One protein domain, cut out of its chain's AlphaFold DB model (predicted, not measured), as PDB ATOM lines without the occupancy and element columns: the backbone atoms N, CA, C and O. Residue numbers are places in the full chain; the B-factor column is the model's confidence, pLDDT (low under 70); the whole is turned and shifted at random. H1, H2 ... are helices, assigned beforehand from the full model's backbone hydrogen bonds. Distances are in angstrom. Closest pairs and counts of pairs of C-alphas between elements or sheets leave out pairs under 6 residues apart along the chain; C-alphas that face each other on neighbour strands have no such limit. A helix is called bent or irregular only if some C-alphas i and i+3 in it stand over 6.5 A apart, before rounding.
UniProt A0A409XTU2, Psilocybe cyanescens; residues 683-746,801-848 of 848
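Overview. This is residues 683 to 746 and 801 to 848 of the 848 residues of a protein of Psilocybe cyanescens (UniProt A0A409XTU2). The longest helix, H3, meets the beginning of H1 near its own beginning and splays away from it as a V, while H1 and H2 lie side by side as a long helical hairpin. Residues 830 to 848, most of them in H3, stick out free from the body. The printed part has 112 residues with three named helices, in the order H1, H2, H3, and no named strand; the class is all helix. The whole is loose, with a radius of gyration of the C-alphas of 16.8 A, and spans 46 by 34 by 20 A.

Arrangement. H3, residues 816 to 847, touches H1, residues 683 to 708, with residues 821 to 826 alone, and H1 touches it with residues 687 to 694 alone. Their closest C-alphas, those of Leu 690 and Glu 822, are 6.7 A apart. They run the same way at a steep tilt of 49 degrees. H1 touches H2, residues 716 to 742, and the closest C-alphas, those of Trp 689 and Gln 739, are 6.2 A apart. This hairpin runs opposite ways at a shallow tilt of 18 degrees. H2 and H3 are apart. Every O i to N i+4 pair is within hydrogen-bond range in H1 and H2, and 26 of 28 are in H3.

Along the chain. H3 measures 46.3 A from C-alpha 816 to C-alpha 847 at (-9.015, 43.832, 72.312); it is irregular, with C-alphas 817 and 820 7.2 A apart. H1 begins at C-alpha 683, (-30.931, 48.778, 34.235), and measures 37.5 A. H2 measures 39.4 A and begins at C-alpha 716, (-31.399, 22.288, 70.706).

Size, cuts and confidence. The C-alphas farthest apart, those of Ala 746 and Tyr 848, are 51.6 A apart. Residues 747 to 800 are not printed, and C-alphas 746 and 801 are 22.4 A apart across this cut, which falls in the link from H2 to H3. The link from H1 to H2 is short, with 7 residues. Residues 801 to 815 hold no named element. The pLDDT is under 70 at residues 683, 711 to 713, 743 to 746 and 838 to 848.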
ATOM      1  N   ASN A 683     -32.290  49.023  33.730       63.88
ATOM      2  CA  ASN A 683     -30.931  48.778  34.235       63.88
ATOM      3  C   ASN A 683     -30.845  48.916  35.762       63.88
ATOM      4  O   ASN A 683     -30.161  48.132  36.420       63.88
ATOM      5  N   ASN A 684     -31.570  49.875  36.347       72.69
ATOM      6  CA  ASN A 684     -31.604  50.045  37.802       72.69
ATOM      7  C   ASN A 684     -32.353  48.907  38.511       72.69
ATOM      8  O   ASN A 684     -31.926  48.495  39.591       72.69
ATOM      9  N   ALA A 685     -33.413  48.361  37.904       76.81
ATOM     10  CA  ALA A 685     -34.122  47.200  38.443       76.81
ATOM     11  C   ALA A 685     -33.214  45.956  38.474       76.81
ATOM     12  O   ALA A 685     -33.026  45.354  39.532       76.81
ATOM     13  N   VAL A 686     -32.542  45.641  37.359       81.31
ATOM     14  CA  VAL A 686     -31.612  44.499  37.282       81.31
ATOM     15  C   VAL A 686     -30.397  44.685  38.204       81.31
ATOM     16  O   VAL A 686     -30.006  43.743  38.892       81.31
ATOM     17  N   ARG A 687     -29.831  45.899  38.303       82.94
ATOM     18  CA  ARG A 687     -28.730  46.221  39.237       82.94
ATOM     19  C   ARG A 687     -29.147  46.067  40.709       82.94
ATOM     20  O   ARG A 687     -28.318  45.678  41.532       82.94
ATOM     21  N   ALA A 688     -30.406  46.343  41.058       81.31
ATOM     22  CA  ALA A 688     -30.941  46.103  42.400       81.31
ATOM     23  C   ALA A 688     -31.162  44.603  42.675       81.31
ATOM     24  O   ALA A 688     -30.710  44.100  43.705       81.31
ATOM     25  N   TRP A 689     -31.772  43.884  41.730       86.25
ATOM     26  CA  TRP A 689     -32.011  42.441  41.817       86.25
ATOM     27  C   TRP A 689     -30.699  41.635  41.923       86.25
ATOM     28  O   TRP A 689     -30.574  40.802  42.820       86.25
ATOM     29  N   LEU A 690     -29.670  41.944  41.118       86.12
ATOM     30  CA  LEU A 690     -28.339  41.318  41.227       86.12
ATOM     31  C   LEU A 690     -27.678  41.579  42.591       86.12
ATOM     32  O   LEU A 690     -27.109  40.665  43.186       86.12
ATOM     33  N   ARG A 691     -27.779  42.805  43.131       84.81
ATOM     34  CA  ARG A 691     -27.289  43.118  44.488       84.81
ATOM     35  C   ARG A 691     -28.001  42.294  45.561       84.81
ATOM     36  O   ARG A 691     -27.361  41.872  46.521       84.81
ATOM     37  N   PHE A 692     -29.303  42.054  45.405       87.00
ATOM     38  CA  PHE A 692     -30.068  41.233  46.340       87.00
ATOM     39  C   PHE A 692     -29.746  39.735  46.198       87.00
ATOM     40  O   PHE A 692     -29.629  39.047  47.210       87.00
ATOM     41  N   ALA A 693     -29.490  39.246  44.981       87.31
ATOM     42  CA  ALA A 693     -29.019  37.882  44.738       87.31
ATOM     43  C   ALA A 693     -27.652  37.613  45.398       87.31
ATOM     44  O   ALA A 693     -27.523  36.654  46.152       87.31
ATOM     45  N   LEU A 694     -26.664  38.496  45.207       87.62
ATOM     46  CA  LEU A 694     -25.333  38.369  45.830       87.62
ATOM     47  C   LEU A 694     -25.375  38.463  47.370       87.62
ATOM     48  O   LEU A 694     -24.586  37.816  48.059       87.62
ATOM     49  N   LEU A 695     -26.323  39.226  47.929       86.44
ATOM     50  CA  LEU A 695     -26.582  39.257  49.373       86.44
ATOM     51  C   LEU A 695     -27.186  37.938  49.885       86.44
ATOM     52  O   LEU A 695     -26.896  37.527  51.009       86.44
ATOM     53  N   ILE A 696     -28.024  37.275  49.083       87.19
ATOM     54  CA  ILE A 696     -28.572  35.954  49.411       87.19
ATOM     55  C   ILE A 696     -27.478  34.891  49.314       87.19
ATOM     56  O   ILE A 696     -27.378  34.092  50.235       87.19
ATOM     57  N   GLU A 697     -26.620  34.928  48.292       89.31
ATOM     58  CA  GLU A 697     -25.461  34.033  48.143       89.31
ATOM     59  C   GLU A 697     -24.557  34.087  49.392       89.31
ATOM     60  O   GLU A 697     -24.283  33.064  50.022       89.31
ATOM     61  N   GLU A 698     -24.219  35.293  49.865       85.00
ATOM     62  CA  GLU A 698     -23.479  35.495  51.121       85.00
ATOM     63  C   GLU A 698     -24.216  34.922  52.350       85.00
ATOM     64  O   GLU A 698     -23.591  34.384  53.265       85.00
ATOM     65  N   LYS A 699     -25.553  35.002  52.392       86.50
ATOM     66  CA  LYS A 699     -26.362  34.437  53.488       86.50
ATOM     67  C   LYS A 699     -26.540  32.919  53.389       86.50
ATOM     68  O   LYS A 699     -26.704  32.275  54.424       86.50
ATOM     69  N   GLN A 700     -26.466  32.334  52.195       90.38
ATOM     70  CA  GLN A 700     -26.379  30.886  52.008       90.38
ATOM     71  C   GLN A 700     -25.045  30.373  52.569       90.38
ATOM     72  O   GLN A 700     -25.052  29.474  53.410       90.38
ATOM     73  N   ILE A 701     -23.930  31.027  52.227       87.56
ATOM     74  CA  ILE A 701     -22.585  30.703  52.734       87.56
ATOM     75  C   ILE A 701     -22.493  30.866  54.265       87.56
ATOM     76  O   ILE A 701     -21.942  29.986  54.933       87.56
ATOM     77  N   ASP A 702     -23.072  31.923  54.853       84.06
ATOM     78  CA  ASP A 702     -23.175  32.084  56.320       84.06
ATOM     79  C   ASP A 702     -23.861  30.874  56.983       84.06
ATOM     80  O   ASP A 702     -23.399  30.370  58.012       84.06
ATOM     81  N   VAL A 703     -24.978  30.400  56.413       87.19
ATOM     82  CA  VAL A 703     -25.765  29.290  56.977       87.19
ATOM     83  C   VAL A 703     -25.065  27.947  56.776       87.19
ATOM     84  O   VAL A 703     -25.007  27.173  57.729       87.19
ATOM     85  N   GLN A 704     -24.477  27.691  55.604       87.81
ATOM     86  CA  GLN A 704     -23.653  26.501  55.350       87.81
ATOM     87  C   GLN A 704     -22.508  26.402  56.371       87.81
ATOM     88  O   GLN A 704     -22.400  25.406  57.087       87.81
ATOM     89  N   ASN A 705     -21.725  27.477  56.533       83.31
ATOM     90  CA  ASN A 705     -20.655  27.559  57.534       83.31
ATOM     91  C   ASN A 705     -21.174  27.344  58.962       83.31
ATOM     92  O   ASN A 705     -20.526  26.678  59.774       83.31
ATOM     93  N   LYS A 706     -22.350  27.894  59.291       82.94
ATOM     94  CA  LYS A 706     -22.952  27.737  60.618       82.94
ATOM     95  C   LYS A 706     -23.416  26.305  60.888       82.94
ATOM     96  O   LYS A 706     -23.293  25.863  62.027       82.94
ATOM     97  N   VAL A 707     -23.919  25.595  59.877       84.94
ATOM     98  CA  VAL A 707     -24.302  24.176  59.962       84.94
ATOM     99  C   VAL A 707     -23.061  23.286  60.066       84.94
ATOM    100  O   VAL A 707     -23.003  22.448  60.958       84.94
ATOM    101  N   HIS A 708     -22.047  23.511  59.227       82.44
ATOM    102  CA  HIS A 708     -20.803  22.735  59.227       82.44
ATOM    103  C   HIS A 708     -20.096  22.787  60.597       82.44
ATOM    104  O   HIS A 708     -19.822  21.752  61.202       82.44
ATOM    105  N   ARG A 709     -19.915  23.992  61.163       79.88
ATOM    106  CA  ARG A 709     -19.275  24.211  62.480       79.88
ATOM    107  C   ARG A 709     -20.042  23.649  63.689       79.88
ATOM    108  O   ARG A 709     -19.569  23.787  64.815       79.88
ATOM    109  N   LEU A 710     -21.230  23.073  63.498       80.62
ATOM    110  CA  LEU A 710     -22.013  22.450  64.571       80.62
ATOM    111  C   LEU A 710     -21.821  20.928  64.676       80.62
ATOM    112  O   LEU A 710     -22.249  20.339  65.671       80.62
ATOM    113  N   GLY A 711     -21.165  20.303  63.693       68.94
ATOM    114  CA  GLY A 711     -20.905  18.865  63.681       68.94
ATOM    115  C   GLY A 711     -22.174  18.002  63.671       68.94
ATOM    116  O   GLY A 711     -23.274  18.449  63.345       68.94
ATOM    117  N   SER A 712     -22.022  16.729  64.035       67.12
ATOM    118  CA  SER A 712     -23.083  15.717  63.931       67.12
ATOM    119  C   SER A 712     -24.130  15.744  65.055       67.12
ATOM    120  O   SER A 712     -25.181  15.122  64.904       67.12
ATOM    121  N   VAL A 713     -23.887  16.450  66.171       62.81
ATOM    122  CA  VAL A 713     -24.797  16.487  67.339       62.81
ATOM    123  C   VAL A 713     -24.967  17.918  67.902       62.81
ATOM    124  O   VAL A 713     -24.507  18.222  69.005       62.81
ATOM    125  N   PRO A 714     -25.638  18.834  67.172       74.69
ATOM    126  CA  PRO A 714     -25.946  20.181  67.660       74.69
ATOM    127  C   PRO A 714     -26.920  20.183  68.846       74.69
ATOM    128  O   PRO A 714     -27.903  19.440  68.863       74.69
ATOM    129  N   ARG A 715     -26.722  21.107  69.795       77.56
ATOM    130  CA  ARG A 715     -27.655  21.351  70.915       77.56
ATOM    131  C   ARG A 715     -28.953  21.984  70.401       77.56
ATOM    132  O   ARG A 715     -28.932  22.742  69.434       77.56
ATOM    133  N   GLU A 716     -30.069  21.773  71.101       76.50
ATOM    134  CA  GLU A 716     -31.399  22.288  70.706       76.50
ATOM    135  C   GLU A 716     -31.423  23.802  70.414       76.50
ATOM    136  O   GLU A 716     -32.085  24.246  69.480       76.50
ATOM    137  N   GLN A 717     -30.678  24.605  71.184       76.56
ATOM    138  CA  GLN A 717     -30.588  26.056  70.974       76.56
ATOM    139  C   GLN A 717     -29.895  26.407  69.650       76.56
ATOM    140  O   GLN A 717     -30.352  27.298  68.937       76.56
ATOM    141  N   ASP A 718     -28.833  25.684  69.285       81.19
ATOM    142  CA  ASP A 718     -28.133  25.891  68.017       81.19
ATOM    143  C   ASP A 718     -29.005  25.440  66.830       81.19
ATOM    144  O   ASP A 718     -29.074  26.134  65.814       81.19
ATOM    145  N   GLN A 719     -29.758  24.341  66.985       79.31
ATOM    146  CA  GLN A 719     -30.751  23.891  66.000       79.31
ATOM    147  C   GLN A 719     -31.859  24.939  65.774       79.31
ATOM    148  O   GLN A 719     -32.242  25.199  64.632       79.31
ATOM    149  N   GLN A 720     -32.355  25.578  66.843       82.50
ATOM    150  CA  GLN A 720     -33.355  26.651  66.745       82.50
ATOM    151  C   GLN A 720     -32.813  27.884  66.007       82.50
ATOM    152  O   GLN A 720     -33.528  28.450  65.179       82.50
ATOM    153  N   VAL A 721     -31.550  28.267  66.237       84.50
ATOM    154  CA  VAL A 721     -30.898  29.370  65.506       84.50
ATOM    155  C   VAL A 721     -30.754  29.039  64.017       84.50
ATOM    156  O   VAL A 721     -31.129  29.855  63.178       84.50
ATOM    157  N   VAL A 722     -30.290  27.834  63.662       86.19
ATOM    158  CA  VAL A 722     -30.217  27.393  62.253       86.19
ATOM    159  C   VAL A 722     -31.602  27.397  61.596       86.19
ATOM    160  O   VAL A 722     -31.738  27.848  60.459       86.19
ATOM    161  N   LYS A 723     -32.651  26.960  62.307       86.12
ATOM    162  CA  LYS A 723     -34.032  26.998  61.798       86.12
ATOM    163  C   LYS A 723     -34.494  28.427  61.498       86.12
ATOM    164  O   LYS A 723     -34.998  28.667  60.406       86.12
ATOM    165  N   GLN A 724     -34.268  29.372  62.412       86.75
ATOM    166  CA  GLN A 724     -34.614  30.787  62.212       86.75
ATOM    167  C   GLN A 724     -33.861  31.405  61.024       86.75
ATOM    168  O   GLN A 724     -34.455  32.128  60.227       86.75
ATOM    169  N   LEU A 725     -32.572  31.088  60.857       87.56
ATOM    170  CA  LEU A 725     -31.787  31.557  59.711       87.56
ATOM    171  C   LEU A 725     -32.323  30.999  58.382       87.56
ATOM    172  O   LEU A 725     -32.473  31.755  57.424       87.56
ATOM    173  N   ARG A 726     -32.690  29.710  58.332       90.06
ATOM    174  CA  ARG A 726     -33.342  29.098  57.158       90.06
ATOM    175  C   ARG A 726     -34.720  29.708  56.868       90.06
ATOM    176  O   ARG A 726     -35.054  29.917  55.703       90.06
ATOM    177  N   GLU A 727     -35.511  30.034  57.890       88.75
ATOM    178  CA  GLU A 727     -36.809  30.715  57.738       88.75
ATOM    179  C   GLU A 727     -36.644  32.118  57.124       88.75
ATOM    180  O   GLU A 727     -37.337  32.452  56.159       88.75
ATOM    181  N   VAL A 728     -35.667  32.904  57.594       87.44
ATOM    182  CA  VAL A 728     -35.315  34.212  57.002       87.44
ATOM    183  C   VAL A 728     -34.836  34.059  55.556       87.44
ATOM    184  O   VAL A 728     -35.321  34.765  54.671       87.44
ATOM    185  N   LEU A 729     -33.935  33.110  55.285       88.75
ATOM    186  CA  LEU A 729     -33.375  32.881  53.950       88.75
ATOM    187  C   LEU A 729     -34.441  32.437  52.936       88.75
ATOM    188  O   LEU A 729     -34.434  32.882  51.790       88.75
ATOM    189  N   THR A 730     -35.418  31.642  53.382       87.06
ATOM    190  CA  THR A 730     -36.595  31.262  52.581       87.06
ATOM    191  C   THR A 730     -37.413  32.494  52.186       87.06
ATOM    192  O   THR A 730     -37.822  32.617  51.030       87.06
ATOM    193  N   SER A 731     -37.602  33.441  53.113       86.50
ATOM    194  CA  SER A 731     -38.286  34.708  52.826       86.50
ATOM    195  C   SER A 731     -37.506  35.574  51.831       86.50
ATOM    196  O   SER A 731     -38.110  36.159  50.936       86.50
ATOM    197  N   MET A 732     -36.175  35.642  51.948       86.56
ATOM    198  CA  MET A 732     -35.335  36.411  51.018       86.56
ATOM    199  C   MET A 732     -35.350  35.812  49.603       86.56
ATOM    200  O   MET A 732     -35.462  36.549  48.629       86.56
ATOM    201  N   ILE A 733     -35.319  34.483  49.466       86.31
ATOM    202  CA  ILE A 733     -35.414  33.810  48.159       86.31
ATOM    203  C   ILE A 733     -36.810  33.962  47.528       86.31
ATOM    204  O   ILE A 733     -36.920  34.040  46.303       86.31
ATOM    205  N   ALA A 734     -37.878  34.036  48.328       84.06
ATOM    206  CA  ALA A 734     -39.215  34.358  47.826       84.06
ATOM    207  C   ALA A 734     -39.286  35.802  47.288       84.06
ATOM    208  O   ALA A 734     -39.787  36.024  46.185       84.06
ATOM    209  N   GLU A 735     -38.715  36.761  48.019       84.56
ATOM    210  CA  GLU A 735     -38.601  38.160  47.592       84.56
ATOM    211  C   GLU A 735     -37.739  38.310  46.323       84.56
ATOM    212  O   GLU A 735     -38.126  39.019  45.397       84.56
ATOM    213  N   LEU A 736     -36.630  37.569  46.197       85.12
ATOM    214  CA  LEU A 736     -35.787  37.583  44.993       85.12
ATOM    215  C   LEU A 736     -36.561  37.146  43.738       85.12
ATOM    216  O   LEU A 736     -36.393  37.737  42.672       85.12
ATOM    217  N   LYS A 737     -37.434  36.138  43.866       82.62
ATOM    218  CA  LYS A 737     -38.305  35.666  42.774       82.62
ATOM    219  C   LYS A 737     -39.375  36.703  42.407       82.62
ATOM    220  O   LYS A 737     -39.692  36.844  41.229       82.62
ATOM    221  N   SER A 738     -39.879  37.463  43.383       79.88
ATOM    222  CA  SER A 738     -40.767  38.613  43.148       79.88
ATOM    223  C   SER A 738     -40.044  39.719  42.362       79.88
ATOM    224  O   SER A 738     -40.502  40.143  41.300       79.88
ATOM    225  N   GLN A 739     -38.848  40.111  42.809       80.25
ATOM    226  CA  GLN A 739     -38.028  41.134  42.150       80.25
ATOM    227  C   GLN A 739     -37.593  40.731  40.734       80.25
ATOM    228  O   GLN A 739     -37.570  41.581  39.845       80.25
ATOM    229  N   GLN A 740     -37.314  39.445  40.490       78.06
ATOM    230  CA  GLN A 740     -37.020  38.926  39.151       78.06
ATOM    231  C   GLN A 740     -38.204  39.138  38.192       78.06
ATOM    232  O   GLN A 740     -38.016  39.648  37.088       78.06
ATOM    233  N   GLN A 741     -39.427  38.807  38.632       74.69
ATOM    234  CA  GLN A 741     -40.653  39.009  37.847       74.69
ATOM    235  C   GLN A 741     -40.931  40.495  37.581       74.69
ATOM    236  O   GLN A 741     -41.367  40.847  36.490       74.69
ATOM    237  N   MET A 742     -40.632  41.373  38.544       71.62
ATOM    238  CA  MET A 742     -40.763  42.829  38.388       71.62
ATOM    239  C   MET A 742     -39.678  43.472  37.505       71.62
ATOM    240  O   MET A 742     -39.847  44.619  37.100       71.62
ATOM    241  N   SER A 743     -38.579  42.765  37.220       65.94
ATOM    242  CA  SER A 743     -37.423  43.286  36.465       65.94
ATOM    243  C   SER A 743     -37.318  42.732  35.036       65.94
ATOM    244  O   SER A 743     -36.315  42.970  34.371       65.94
ATOM    245  N   GLU A 744     -38.316  41.959  34.585       67.38
ATOM    246  CA  GLU A 744     -38.385  41.307  33.261       67.38
ATOM    247  C   GLU A 744     -37.159  40.427  32.901       67.38
ATOM    248  O   GLU A 744     -36.880  40.162  31.730       67.38
ATOM    249  N   VAL A 745     -36.433  39.918  33.907       68.50
ATOM    250  CA  VAL A 745     -35.236  39.080  33.708       68.50
ATOM    251  C   VAL A 745     -35.638  37.667  33.273       68.50
ATOM    252  O   VAL A 745     -36.041  36.834  34.091       68.50
ATOM    253  N   ALA A 746     -35.507  37.402  31.972       61.41
ATOM    254  CA  ALA A 746     -35.838  36.121  31.357       61.41
ATOM    255  C   ALA A 746     -34.936  34.963  31.833       61.41
ATOM    256  O   ALA A 746     -33.710  35.070  31.829       61.41
ATOM    257  N   VAL A 801     -32.507  25.160  52.009       85.00
ATOM    258  CA  VAL A 801     -32.614  26.481  51.368       85.00
ATOM    259  C   VAL A 801     -31.251  27.146  51.116       85.00
ATOM    260  O   VAL A 801     -31.065  27.836  50.113       85.00
ATOM    261  N   GLU A 802     -30.259  26.868  51.960       87.31
ATOM    262  CA  GLU A 802     -28.878  27.312  51.779       87.31
ATOM    263  C   GLU A 802     -28.094  26.587  50.663       87.31
ATOM    264  O   GLU A 802     -26.980  26.992  50.365       87.31
ATOM    265  N   HIS A 803     -28.666  25.571  50.009       84.81
ATOM    266  CA  HIS A 803     -28.102  24.891  48.829       84.81
ATOM    267  C   HIS A 803     -28.918  25.154  47.546       84.81
ATOM    268  O   HIS A 803     -28.672  24.539  46.508       84.81
ATOM    269  N   GLN A 804     -29.926  26.034  47.590       83.56
ATOM    270  CA  GLN A 804     -30.734  26.354  46.413       83.56
ATOM    271  C   GLN A 804     -29.967  27.300  45.476       83.56
ATOM    272  O   GLN A 804     -29.766  28.464  45.813       83.56
ATOM    273  N   ILE A 805     -29.609  26.828  44.281       81.06
ATOM    274  CA  ILE A 805     -28.952  27.645  43.248       81.06
ATOM    275  C   ILE A 805     -29.787  28.909  42.955       81.06
ATOM    276  O   ILE A 805     -31.009  28.841  42.776       81.06
ATOM    277  N   LEU A 806     -29.118  30.065  42.928       84.62
ATOM    278  CA  LEU A 806     -29.683  31.348  42.506       84.62
ATOM    279  C   LEU A 806     -29.462  31.532  41.001       84.62
ATOM    280  O   LEU A 806     -28.420  31.142  40.481       84.62
ATOM    281  N   LEU A 807     -30.419  32.137  40.298       81.12
ATOM    282  CA  LEU A 807     -30.290  32.398  38.862       81.12
ATOM    283  C   LEU A 807     -29.379  33.618  38.659       81.12
ATOM    284  O   LEU A 807     -29.757  34.724  39.042       81.12
ATOM    285  N   LEU A 808     -28.189  33.420  38.085       82.44
ATOM    286  CA  LEU A 808     -27.187  34.467  37.858       82.44
ATOM    287  C   LEU A 808     -26.546  34.335  36.463       82.44
ATOM    288  O   LEU A 808     -26.486  33.229  35.918       82.44
ATOM    289  N   PRO A 809     -26.030  35.430  35.874       82.00
ATOM    290  CA  PRO A 809     -25.230  35.358  34.649       82.00
ATOM    291  C   PRO A 809     -24.011  34.428  34.778       82.00
ATOM    292  O   PRO A 809     -23.743  33.641  33.874       82.00
ATOM    293  N   SER A 810     -23.320  34.456  35.922       80.50
ATOM    294  CA  SER A 810     -22.148  33.620  36.237       80.50
ATOM    295  C   SER A 810     -22.399  32.110  36.252       80.50
ATOM    296  O   SER A 810     -21.449  31.343  36.116       80.50
ATOM    297  N   ASN A 811     -23.655  31.670  36.384       79.81
ATOM    298  CA  ASN A 811     -24.044  30.263  36.263       79.81
ATOM    299  C   ASN A 811     -24.952  29.991  35.047       79.81
ATOM    300  O   ASN A 811     -25.675  28.997  35.025       79.81
ATOM    301  N   PHE A 812     -24.881  30.857  34.026       74.56
ATOM    302  CA  PHE A 812     -25.516  30.732  32.703       74.56
ATOM    303  C   PHE A 812     -27.056  30.641  32.683       74.56
ATOM    304  O   PHE A 812     -27.645  30.490  31.615       74.56
ATOM    305  N   ASN A 813     -27.728  30.789  33.827       73.50
ATOM    306  CA  ASN A 813     -29.193  30.739  33.927       73.50
ATOM    307  C   ASN A 813     -29.888  32.046  33.479       73.50
ATOM    308  O   ASN A 813     -31.116  32.122  33.413       73.50
ATOM    309  N   VAL A 814     -29.107  33.098  33.216       77.69
ATOM    310  CA  VAL A 814     -29.548  34.476  32.947       77.69
ATOM    311  C   VAL A 814     -28.696  35.043  31.798       77.69
ATOM    312  O   VAL A 814     -27.519  34.688  31.716       77.69
ATOM    313  N   PRO A 815     -29.225  35.902  30.897       75.88
ATOM    314  CA  PRO A 815     -28.506  36.287  29.681       75.88
ATOM    315  C   PRO A 815     -27.154  36.973  29.944       75.88
ATOM    316  O   PRO A 815     -27.062  37.888  30.768       75.88
ATOM    317  N   GLU A 816     -26.129  36.604  29.163       74.44
ATOM    318  CA  GLU A 816     -24.748  37.116  29.280       74.44
ATOM    319  C   GLU A 816     -24.636  38.650  29.216       74.44
ATOM    320  O   GLU A 816     -23.684  39.220  29.743       74.44
ATOM    321  N   GLN A 817     -25.629  39.341  28.642       78.44
ATOM    322  CA  GLN A 817     -25.703  40.809  28.606       78.44
ATOM    323  C   GLN A 817     -25.618  41.468  29.999       78.44
ATOM    324  O   GLN A 817     -25.245  42.634  30.101       78.44
ATOM    325  N   TYR A 818     -25.927  40.726  31.069       81.62
ATOM    326  CA  TYR A 818     -25.825  41.189  32.455       81.62
ATOM    327  C   TYR A 818     -24.541  40.737  33.177       81.62
ATOM    328  O   TYR A 818     -24.278  41.198  34.288       81.62
ATOM    329  N   ALA A 819     -23.702  39.887  32.573       80.88
ATOM    330  CA  ALA A 819     -22.459  39.412  33.190       80.88
ATOM    331  C   ALA A 819     -21.437  40.533  33.506       80.88
ATOM    332  O   ALA A 819     -20.831  40.480  34.580       80.88
ATOM    333  N   PRO A 820     -21.269  41.595  32.683       81.81
ATOM    334  CA  PRO A 820     -20.412  42.730  33.050       81.81
ATOM    335  C   PRO A 820     -20.896  43.466  34.310       81.81
ATOM    336  O   PRO A 820     -20.081  43.922  35.111       81.81
ATOM    337  N   LEU A 821     -22.217  43.538  34.509       83.38
ATOM    338  CA  LEU A 821     -22.854  44.162  35.671       83.38
ATOM    339  C   LEU A 821     -22.731  43.283  36.926       83.38
ATOM    340  O   LEU A 821     -22.462  43.798  38.008       83.38
ATOM    341  N   GLU A 822     -22.847  41.958  36.801       86.31
ATOM    342  CA  GLU A 822     -22.526  41.051  37.911       86.31
ATOM    343  C   GLU A 822     -21.045  41.164  38.312       86.31
ATOM    344  O   GLU A 822     -20.734  41.232  39.499       86.31
ATOM    345  N   LEU A 823     -20.126  41.265  37.345       83.31
ATOM    346  CA  LEU A 823     -18.694  41.439  37.609       83.31
ATOM    347  C   LEU A 823     -18.376  42.787  38.289       83.31
ATOM    348  O   LEU A 823     -17.522  42.828  39.177       83.31
ATOM    349  N   GLU A 824     -19.067  43.875  37.923       85.31
ATOM    350  CA  GLU A 824     -19.015  45.165  38.637       85.31
ATOM    351  C   GLU A 824     -19.392  44.976  40.120       85.31
ATOM    352  O   GLU A 824     -18.664  45.392  41.028       85.31
ATOM    353  N   LEU A 825     -20.506  44.282  40.368       85.31
ATOM    354  CA  LEU A 825     -21.066  44.083  41.702       85.31
ATOM    355  C   LEU A 825     -20.259  43.096  42.559       85.31
ATOM    356  O   LEU A 825     -20.048  43.375  43.739       85.31
ATOM    357  N   ARG A 826     -19.722  42.009  41.991       86.75
ATOM    358  CA  ARG A 826     -18.803  41.095  42.696       86.75
ATOM    359  C   ARG A 826     -17.486  41.793  43.059       86.75
ATOM    360  O   ARG A 826     -17.009  41.632  44.181       86.75
ATOM    361  N   LYS A 827     -16.940  42.658  42.187       81.12
ATOM    362  CA  LYS A 827     -15.797  43.534  42.531       81.12
ATOM    363  C   LYS A 827     -16.138  44.507  43.670       81.12
ATOM    364  O   LYS A 827     -15.297  44.740  44.539       81.12
ATOM    365  N   GLN A 828     -17.359  45.053  43.705       80.06
ATOM    366  CA  GLN A 828     -17.828  45.887  44.820       80.06
ATOM    367  C   GLN A 828     -17.955  45.079  46.128       80.06
ATOM    368  O   GLN A 828     -17.491  45.535  47.172       80.06
ATOM    369  N   GLN A 829     -18.526  43.871  46.078       83.19
ATOM    370  CA  GLN A 829     -18.678  42.987  47.239       83.19
ATOM    371  C   GLN A 829     -17.318  42.566  47.813       83.19
ATOM    372  O   GLN A 829     -17.114  42.685  49.019       83.19
ATOM    373  N   ALA A 830     -16.359  42.175  46.966       77.44
ATOM    374  CA  ALA A 830     -15.005  41.821  47.393       77.44
ATOM    375  C   ALA A 830     -14.307  42.980  48.133       77.44
ATOM    376  O   ALA A 830     -13.807  42.789  49.240       77.44
ATOM    377  N   ARG A 831     -14.352  44.205  47.583       75.62
ATOM    378  CA  ARG A 831     -13.809  45.415  48.240       75.62
ATOM    379  C   ARG A 831     -14.470  45.693  49.597       75.62
ATOM    380  O   ARG A 831     -13.781  46.041  50.556       75.62
ATOM    381  N   ASN A 832     -15.786  45.499  49.701       75.75
ATOM    382  CA  ASN A 832     -16.513  45.646  50.964       75.75
ATOM    383  C   ASN A 832     -16.104  44.586  52.005       75.75
ATOM    384  O   ASN A 832     -15.911  44.935  53.168       75.75
ATOM    385  N   GLN A 833     -15.937  43.316  51.614       77.62
ATOM    386  CA  GLN A 833     -15.517  42.262  52.547       77.62
ATOM    387  C   GLN A 833     -14.045  42.414  52.964       77.62
ATOM    388  O   GLN A 833     -13.752  42.248  54.142       77.62
ATOM    389  N   ILE A 834     -13.142  42.828  52.067       73.69
ATOM    390  CA  ILE A 834     -11.752  43.186  52.423       73.69
ATOM    391  C   ILE A 834     -11.743  44.323  53.458       73.69
ATOM    392  O   ILE A 834     -11.113  44.200  54.504       73.69
ATOM    393  N   THR A 835     -12.527  45.382  53.231       71.12
ATOM    394  CA  THR A 835     -12.662  46.500  54.186       71.12
ATOM    395  C   THR A 835     -13.177  46.014  55.547       71.12
ATOM    396  O   THR A 835     -12.637  46.386  56.585       71.12
ATOM    397  N   ARG A 836     -14.178  45.124  55.553       73.75
ATOM    398  CA  ARG A 836     -14.733  44.508  56.768       73.75
ATOM    399  C   ARG A 836     -13.728  43.604  57.490       73.75
ATOM    400  O   ARG A 836     -13.727  43.587  58.715       73.75
ATOM    401  N   ILE A 837     -12.879  42.875  56.763       72.12
ATOM    402  CA  ILE A 837     -11.776  42.094  57.340       72.12
ATOM    403  C   ILE A 837     -10.759  43.042  57.985       72.12
ATOM    404  O   ILE A 837     -10.387  42.813  59.131       72.12
ATOM    405  N   HIS A 838     -10.379  44.138  57.320       66.00
ATOM    406  CA  HIS A 838      -9.458  45.132  57.884       66.00
ATOM    407  C   HIS A 838     -10.037  45.808  59.145       66.00
ATOM    408  O   HIS A 838      -9.322  45.954  60.135       66.00
ATOM    409  N   ASP A 839     -11.332  46.155  59.163       65.56
ATOM    410  CA  ASP A 839     -12.021  46.659  60.366       65.56
ATOM    411  C   ASP A 839     -12.047  45.614  61.499       65.56
ATOM    412  O   ASP A 839     -11.777  45.956  62.649       65.56
ATOM    413  N   VAL A 840     -12.328  44.338  61.196       69.62
ATOM    414  CA  VAL A 840     -12.350  43.251  62.195       69.62
ATOM    415  C   VAL A 840     -10.954  42.956  62.746       69.62
ATOM    416  O   VAL A 840     -10.817  42.780  63.954       69.62
ATOM    417  N   VAL A 841      -9.913  42.948  61.907       60.97
ATOM    418  CA  VAL A 841      -8.513  42.822  62.348       60.97
ATOM    419  C   VAL A 841      -8.139  44.006  63.243       60.97
ATOM    420  O   VAL A 841      -7.625  43.792  64.335       60.97
ATOM    421  N   ALA A 842      -8.479  45.241  62.857       57.28
ATOM    422  CA  ALA A 842      -8.200  46.433  63.659       57.28
ATOM    423  C   ALA A 842      -8.941  46.453  65.013       57.28
ATOM    424  O   ALA A 842      -8.370  46.892  66.014       57.28
ATOM    425  N   ASP A 843     -10.187  45.971  65.069       56.34
ATOM    426  CA  ASP A 843     -10.943  45.846  66.321       56.34
ATOM    427  C   ASP A 843     -10.416  44.680  67.193       56.34
ATOM    428  O   ASP A 843     -10.383  44.802  68.419       56.34
ATOM    429  N   ILE A 844      -9.932  43.580  66.598       56.84
ATOM    430  CA  ILE A 844      -9.258  42.477  67.314       56.84
ATOM    431  C   ILE A 844      -7.918  42.945  67.904       56.84
ATOM    432  O   ILE A 844      -7.693  42.749  69.099       56.84
ATOM    433  N   SER A 845      -7.087  43.647  67.127       50.69
ATOM    434  CA  SER A 845      -5.830  44.278  67.571       50.69
ATOM    435  C   SER A 845      -6.009  45.357  68.651       50.69
ATOM    436  O   SER A 845      -5.032  45.824  69.225       50.69
ATOM    437  N   PHE A 846      -7.242  45.780  68.955       45.03
ATOM    438  CA  PHE A 846      -7.540  46.638  70.108       45.03
ATOM    439  C   PHE A 846      -7.957  45.850  71.367       45.03
ATOM    440  O   PHE A 846      -7.863  46.366  72.485       45.03
ATOM    441  N   LEU A 847      -8.464  44.625  71.209       40.53
ATOM    442  CA  LEU A 847      -9.015  43.832  72.312       40.53
ATOM    443  C   LEU A 847      -7.967  42.987  73.042       40.53
ATOM    444  O   LEU A 847      -8.123  42.779  74.254       40.53
ATOM    445  N   TYR A 848      -6.918  42.535  72.350       38.25
ATOM    446  CA  TYR A 848      -5.816  41.757  72.937       38.25
ATOM    447  C   TYR A 848      -4.824  42.600  73.749       38.25
ATOM    448  O   TYR A 848      -4.426  42.111  74.835       38.25
TER     449      TYR A 848